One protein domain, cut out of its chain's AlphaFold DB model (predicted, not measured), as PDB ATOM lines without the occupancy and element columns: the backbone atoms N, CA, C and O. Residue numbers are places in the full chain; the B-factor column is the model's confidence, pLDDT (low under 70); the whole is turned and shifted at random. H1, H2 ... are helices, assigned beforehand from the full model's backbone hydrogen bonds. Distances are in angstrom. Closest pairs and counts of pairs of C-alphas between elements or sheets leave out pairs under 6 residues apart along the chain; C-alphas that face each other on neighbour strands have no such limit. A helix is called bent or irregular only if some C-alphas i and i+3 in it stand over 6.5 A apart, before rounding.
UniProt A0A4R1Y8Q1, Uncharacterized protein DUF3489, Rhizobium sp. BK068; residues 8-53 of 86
ATOM      1  N   LYS A   8      -0.390 -16.267   2.697       71.69
ATOM      2  CA  LYS A   8       0.040 -17.272   3.685       71.69
ATOM      3  C   LYS A   8       0.513 -18.577   3.011       71.69
ATOM      4  O   LYS A   8       1.464 -19.205   3.450       71.69
ATOM      5  N   LYS A   9      -0.072 -18.879   1.846       74.81
ATOM      6  CA  LYS A   9       0.329 -19.905   0.873       74.81
ATOM      7  C   LYS A   9       1.813 -19.871   0.478       74.81
ATOM      8  O   LYS A   9       2.450 -20.912   0.467       74.81
ATOM      9  N   LYS A  10       2.360 -18.700   0.137       80.81
ATOM     10  CA  LYS A  10       3.765 -18.533  -0.260       80.81
ATOM     11  C   LYS A  10       4.705 -18.792   0.915       80.81
ATOM     12  O   LYS A  10       5.722 -19.421   0.695       80.81
ATOM     13  N   ILE A  11       4.339 -18.372   2.129       83.81
ATOM     14  CA  ILE A  11       5.121 -18.647   3.347       83.81
ATOM     15  C   ILE A  11       5.167 -20.157   3.609       83.81
ATOM     16  O   ILE A  11       6.236 -20.719   3.795       83.81
ATOM     17  N   VAL A  12       4.016 -20.831   3.539       82.75
ATOM     18  CA  VAL A  12       3.911 -22.297   3.665       82.75
ATOM     19  C   VAL A  12       4.750 -23.020   2.618       82.75
ATOM     20  O   VAL A  12       5.445 -23.979   2.939       82.75
ATOM     21  N   LEU A  13       4.673 -22.566   1.367       82.31
ATOM     22  CA  LEU A  13       5.431 -23.149   0.269       82.31
ATOM     23  C   LEU A  13       6.938 -22.985   0.495       82.31
ATOM     24  O   LEU A  13       7.668 -23.943   0.298       82.31
ATOM     25  N   ASP A  14       7.372 -21.799   0.925       85.44
ATOM     26  CA  ASP A  14       8.773 -21.477   1.211       85.44
ATOM     27  C   ASP A  14       9.325 -22.337   2.356       85.44
ATOM     28  O   ASP A  14      10.383 -22.939   2.215       85.44
ATOM     29  N   LEU A  15       8.548 -22.494   3.437       86.12
ATOM     30  CA  LEU A  15       8.899 -23.361   4.563       86.12
ATOM     31  C   LEU A  15       9.043 -24.825   4.131       86.12
ATOM     32  O   LEU A  15      10.037 -25.457   4.458       86.12
ATOM     33  N   MET A  16       8.091 -25.364   3.364       84.50
ATOM     34  CA  MET A  16       8.164 -26.756   2.894       84.50
ATOM     35  C   MET A  16       9.212 -26.992   1.799       84.50
ATOM     36  O   MET A  16       9.597 -28.137   1.586       84.50
ATOM     37  N   TRP A  17       9.645 -25.942   1.093       83.44
ATOM     38  CA  TRP A  17      10.732 -26.008   0.108       83.44
ATOM     39  C   TRP A  17      12.119 -26.101   0.744       83.44
ATOM     40  O   TRP A  17      13.093 -26.349   0.033       83.44
ATOM     41  N   ARG A  18      12.232 -25.886   2.060       82.88
ATOM     42  CA  ARG A  18      13.483 -26.108   2.782       82.88
ATOM     43  C   ARG A  18      13.835 -27.592   2.717       82.88
ATOM     44  O   ARG A  18      12.955 -28.444   2.780       82.88
ATOM     45  N   ASP A  19      15.129 -27.881   2.647       72.19
ATOM     46  CA  ASP A  19      15.667 -29.251   2.688       72.19
ATOM     47  C   ASP A  19      15.248 -29.976   3.982       72.19
ATOM     48  O   ASP A  19      14.941 -31.161   4.010       72.19
ATOM     49  N   ASP A  20      15.122 -29.182   5.044       76.75
ATOM     50  CA  ASP A  20      14.658 -29.571   6.368       76.75
ATOM     51  C   ASP A  20      13.116 -29.715   6.439       76.75
ATOM     52  O   ASP A  20      12.548 -30.016   7.483       76.75
ATOM     53  N   GLY A  21      12.381 -29.475   5.352       85.19
ATOM     54  CA  GLY A  21      10.921 -29.430   5.359       85.19
ATOM     55  C   GLY A  21      10.348 -28.389   6.329       85.19
ATOM     56  O   GLY A  21      11.010 -27.443   6.752       85.19
ATOM     57  N   ALA A  22       9.079 -28.567   6.680       88.56
ATOM     58  CA  ALA A  22       8.366 -27.735   7.633       88.56
ATOM     59  C   ALA A  22       7.552 -28.599   8.588       88.56
ATOM     60  O   ALA A  22       6.798 -29.487   8.174       88.56
ATOM     61  N   THR A  23       7.671 -28.328   9.880       88.19
ATOM     62  CA  THR A  23       6.837 -29.000  10.872       88.19
ATOM     63  C   THR A  23       5.424 -28.436  10.868       88.19
ATOM     64  O   THR A  23       5.174 -27.286  10.507       88.19
ATOM     65  N   GLN A  24       4.466 -29.252  11.301       83.75
ATOM     66  CA  GLN A  24       3.091 -28.804  11.455       83.75
ATOM     67  C   GLN A  24       3.012 -27.560  12.351       83.75
ATOM     68  O   GLN A  24       2.373 -26.594  11.959       83.75
ATOM     69  N   ALA A  25       3.719 -27.552  13.486       85.06
ATOM     70  CA  ALA A  25       3.743 -26.416  14.404       85.06
ATOM     71  C   ALA A  25       4.248 -25.132  13.724       85.06
ATOM     72  O   ALA A  25       3.610 -24.092  13.846       85.06
ATOM     73  N   GLU A  26       5.327 -25.202  12.937       87.19
ATOM     74  CA  GLU A  26       5.826 -24.046  12.179       87.19
ATOM     75  C   GLU A  26       4.810 -23.538  11.158       87.19
ATOM     76  O   GLU A  26       4.603 -22.333  11.025       87.19
ATOM     77  N   LEU A  27       4.148 -24.451  10.446       85.94
ATOM     78  CA  LEU A  27       3.138 -24.097   9.456       85.94
ATOM     79  C   LEU A  27       1.896 -23.481  10.121       85.94
ATOM     80  O   LEU A  27       1.355 -22.496   9.610       85.94
ATOM     81  N   GLU A  28       1.469 -24.007  11.271       87.19
ATOM     82  CA  GLU A  28       0.381 -23.461  12.089       87.19
ATOM     83  C   GLU A  28       0.751 -22.071  12.630       87.19
ATOM     84  O   GLU A  28      -0.033 -21.138  12.474       87.19
ATOM     85  N   THR A  29       1.961 -21.871  13.159       86.38
ATOM     86  CA  THR A  29       2.435 -20.566  13.650       86.38
ATOM     87  C   THR A  29       2.584 -19.538  12.527       86.38
ATOM     88  O   THR A  29       2.164 -18.391  12.678       86.38
ATOM     89  N   ALA A  30       3.130 -19.928  11.374       85.50
ATOM     90  CA  ALA A  30       3.364 -19.016  10.255       85.50
ATOM     91  C   ALA A  30       2.068 -18.573   9.553       85.50
ATOM     92  O   ALA A  30       2.006 -17.487   8.970       85.50
ATOM     93  N   THR A  31       1.020 -19.403   9.577       83.75
ATOM     94  CA  THR A  31      -0.249 -19.118   8.881       83.75
ATOM     95  C   THR A  31      -1.416 -18.763   9.793       83.75
ATOM     96  O   THR A  31      -2.345 -18.061   9.360       83.75
ATOM     97  N   GLY A  32      -1.390 -19.259  11.027       84.69
ATOM     98  CA  GLY A  32      -2.539 -19.339  11.922       84.69
ATOM     99  C   GLY A  32      -3.589 -20.364  11.482       84.69
ATOM    100  O   GLY A  32      -4.743 -20.253  11.890       84.69
ATOM    101  N   TRP A  33      -3.261 -21.301  10.586       87.44
ATOM    102  CA  TRP A  33      -4.177 -22.376  10.201       87.44
ATOM    103  C   TRP A  33      -4.118 -23.517  11.201       87.44
ATOM    104  O   TRP A  33      -3.064 -23.806  11.744       87.44
ATOM    105  N   GLN A  34      -5.248 -24.187  11.405       85.56
ATOM    106  CA  GLN A  34      -5.295 -25.399  12.215       85.56
ATOM    107  C   GLN A  34      -4.817 -26.606  11.400       85.56
ATOM    108  O   GLN A  34      -5.027 -26.664  10.182       85.56
ATOM    109  N   ARG A  35      -4.280 -27.624  12.082       80.50
ATOM    110  CA  ARG A  35      -3.863 -28.926  11.529       80.50
ATOM    111  C   ARG A  35      -4.756 -29.474  10.413       80.50
ATOM    112  O   ARG A  35      -4.262 -29.896   9.369       80.50
ATOM    113  N   HIS A  36      -6.073 -29.480  10.617       82.44
ATOM    114  CA  HIS A  36      -7.016 -30.043   9.647       82.44
ATOM    115  C   HIS A  36      -7.111 -29.197   8.364       82.44
ATOM    116  O   HIS A  36      -7.154 -29.746   7.263       82.44
ATOM    117  N   THR A  37      -7.087 -27.864   8.491       86.69
ATOM    118  CA  THR A  37      -7.074 -26.936   7.351       86.69
ATOM    119  C   THR A  37      -5.776 -27.091   6.571       86.69
ATOM    120  O   THR A  37      -5.784 -27.161   5.343       86.69
ATOM    121  N   LEU A  38      -4.663 -27.196   7.298       84.94
ATOM    122  CA  LEU A  38      -3.339 -27.354   6.727       84.94
ATOM    123  C   LEU A  38      -3.239 -28.646   5.909       84.94
ATOM    124  O   LEU A  38      -2.865 -28.606   4.739       84.94
ATOM    125  N   ARG A  39      -3.674 -29.776   6.483       82.75
ATOM    126  CA  ARG A  39      -3.707 -31.075   5.794       82.75
ATOM    127  C   ARG A  39      -4.563 -31.022   4.529       82.75
ATOM    128  O   ARG A  39      -4.125 -31.497   3.484       82.75
ATOM    129  N   GLY A  40      -5.752 -30.418   4.601       86.31
ATOM    130  CA  GLY A  40      -6.633 -30.256   3.441       86.31
ATOM    131  C   GLY A  40      -6.007 -29.392   2.342       86.31
ATOM    132  O   GLY A  40      -6.071 -29.733   1.159       86.31
ATOM    133  N   TYR A  41      -5.334 -28.305   2.723       85.81
ATOM    134  CA  TYR A  41      -4.638 -27.429   1.785       85.81
ATOM    135  C   TYR A  41      -3.443 -28.126   1.117       85.81
ATOM    136  O   TYR A  41      -3.271 -28.028  -0.103       85.81
ATOM    137  N   ILE A  42      -2.667 -28.877   1.901       84.38
ATOM    138  CA  ILE A  42      -1.518 -29.660   1.441       84.38
ATOM    139  C   ILE A  42      -1.960 -30.749   0.459       84.38
ATOM    140  O   ILE A  42      -1.477 -30.795  -0.673       84.38
ATOM    141  N   ALA A  43      -2.928 -31.580   0.846       81.06
ATOM    142  CA  ALA A  43      -3.404 -32.687   0.021       81.06
ATOM    143  C   ALA A  43      -4.170 -32.226  -1.232       81.06
ATOM    144  O   ALA A  43      -4.125 -32.902  -2.258       81.06
ATOM    145  N   GLY A  44      -4.867 -31.087  -1.165       83.12
ATOM    146  CA  GLY A  44      -5.694 -30.586  -2.263       83.12
ATOM    147  C   GLY A  44      -4.959 -29.648  -3.220       83.12
ATOM    148  O   GLY A  44      -4.915 -29.891  -4.426       83.12
ATOM    149  N   THR A  45      -4.409 -28.548  -2.697       84.94
ATOM    150  CA  THR A  45      -3.806 -27.490  -3.525       84.94
ATOM    151  C   THR A  45      -2.337 -27.772  -3.788       84.94
ATOM    152  O   THR A  45      -1.918 -27.806  -4.945       84.94
ATOM    153  N   LEU A  46      -1.555 -27.999  -2.730       84.06
ATOM    154  CA  LEU A  46      -0.106 -28.134  -2.865       84.06
ATOM    155  C   LEU A  46       0.268 -29.408  -3.611       84.06
ATOM    156  O   LEU A  46       1.083 -29.340  -4.521       84.06
ATOM    157  N   ARG A  47      -0.382 -30.543  -3.322       84.25
ATOM    158  CA  ARG A  47      -0.143 -31.802  -4.042       84.25
ATOM    159  C   ARG A  47      -0.378 -31.662  -5.548       84.25
ATOM    160  O   ARG A  47       0.385 -32.216  -6.329       84.25
ATOM    161  N   LYS A  48      -1.394 -30.897  -5.969       84.50
ATOM    162  CA  LYS A  48      -1.649 -30.610  -7.392       84.50
ATOM    163  C   LYS A  48      -0.590 -29.690  -7.994       84.50
ATOM    164  O   LYS A  48      -0.101 -29.974  -9.080       84.50
ATOM    165  N   GLN A  49      -0.234 -28.608  -7.301       84.88
ATOM    166  CA  GLN A  49       0.776 -27.664  -7.789       84.88
ATOM    167  C   GLN A  49       2.159 -28.309  -7.901       84.88
ATOM    168  O   GLN A  49       2.816 -28.154  -8.922       84.88
ATOM    169  N   LEU A  50       2.572 -29.056  -6.880       85.75
ATOM    170  CA  LEU A  50       3.857 -29.746  -6.823       85.75
ATOM    171  C   LEU A  50       3.890 -30.962  -7.753       85.75
ATOM    172  O   LEU A  50       4.867 -31.150  -8.472       85.75
ATOM    173  N   GLY A  51       2.797 -31.722  -7.849       84.44
ATOM    174  CA  GLY A  51       2.692 -32.825  -8.802       84.44
ATOM    175  C   GLY A  51       2.831 -32.371 -10.259       84.44
ATOM    176  O   GLY A  51       3.442 -33.074 -11.058       84.44
ATOM    177  N   ALA A  52       2.343 -31.171 -10.599       84.12
ATOM    178  CA  ALA A  52       2.483 -30.603 -11.943       84.12
ATOM    179  C   ALA A  52       3.939 -30.276 -12.327       84.12
ATOM    180  O   ALA A  52       4.268 -30.261 -13.511       84.12
ATOM    181  N   VAL A  53       4.809 -30.034 -11.344       85.19
ATOM    182  CA  VAL A  53       6.237 -29.733 -11.551       85.19
ATOM    183  C   VAL A  53       7.159 -30.908 -11.184       85.19
ATOM    184  O   VAL A  53       8.377 -30.773 -11.261       85.19
TER     185      VAL A  53
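This is residues 8 to 53 of the 86 residues of the protein "Uncharacterized protein DUF3489" of Rhizobium sp. BK068 (UniProt A0A4R1Y8Q1). One long helix, H3, runs along the longest axis of the domain, and a short helical hairpin of H1 and H2 sits over one side of it. H2 meets the beginning of H3 at close to a right angle, like a corner, while H1 comes near H3 without a close contact. The printed part has 46 residues with three named helices, in the order H1, H2, H3, and no named strand; the class is all helix. The whole is compact, with a radius of gyration of the C-alphas of 10.0 A, and its C-alphas span 27 by 22 by 15 A.

Find C-alpha 35 at (-3.863, -28.926, 11.529); from there H3, residues 35 to 53, runs 25.2 A to C-alpha 53 at (6.237, -29.733, -11.551). Look near residue 47 for a kink of 31 degrees. H3 is neither bent nor irregular, but only just: C-alphas 43 and 46 are 6.3 A apart. Going back along the chain, you find H2 in residues 24 to 31, 10.6 A from first to last C-alpha. H1, residues 8 to 16, begins at C-alpha 8 at (0.040, -17.272, 3.685) and runs 12.5 A.

Start from H3 and look at its residues 35 to 38, with which alone it touches H2. The closest C-alphas of the two are those of Glu 28 and Arg 35, 6.9 A apart. Their lines stand about perpendicular, at 86 degrees. From H2 move on to H1: the two touch, with 8 pairs of C-alphas within 8 A, and the closest are the C-alphas of Lys 8 and Thr 31, 5.5 A apart. H1 and H2 form a helical hairpin, running opposite ways at a shallow tilt of 34 degrees, only just short of steep. H1 and H3 are near each other, with 10 pairs of C-alphas within 10 A. In the backbones of H1 and H2 every O i to N i+4 pair is within hydrogen-bond range; in H3 12 of 15 are.

The outline is rounded, and the two C-alphas farthest apart are those of Thr 29 and Ala 52, at 27.5 A. The first and last printed C-alphas, those of Lys 8 and Val 53, are 20.6 A apart. The printed part has no cut. The link from H1 to H2, with 7 residues between them, is short, and the link from H2 to H3, with 3 residues, is tight. The mean pLDDT of the printed part is 83.7, and no printed residue is under 70.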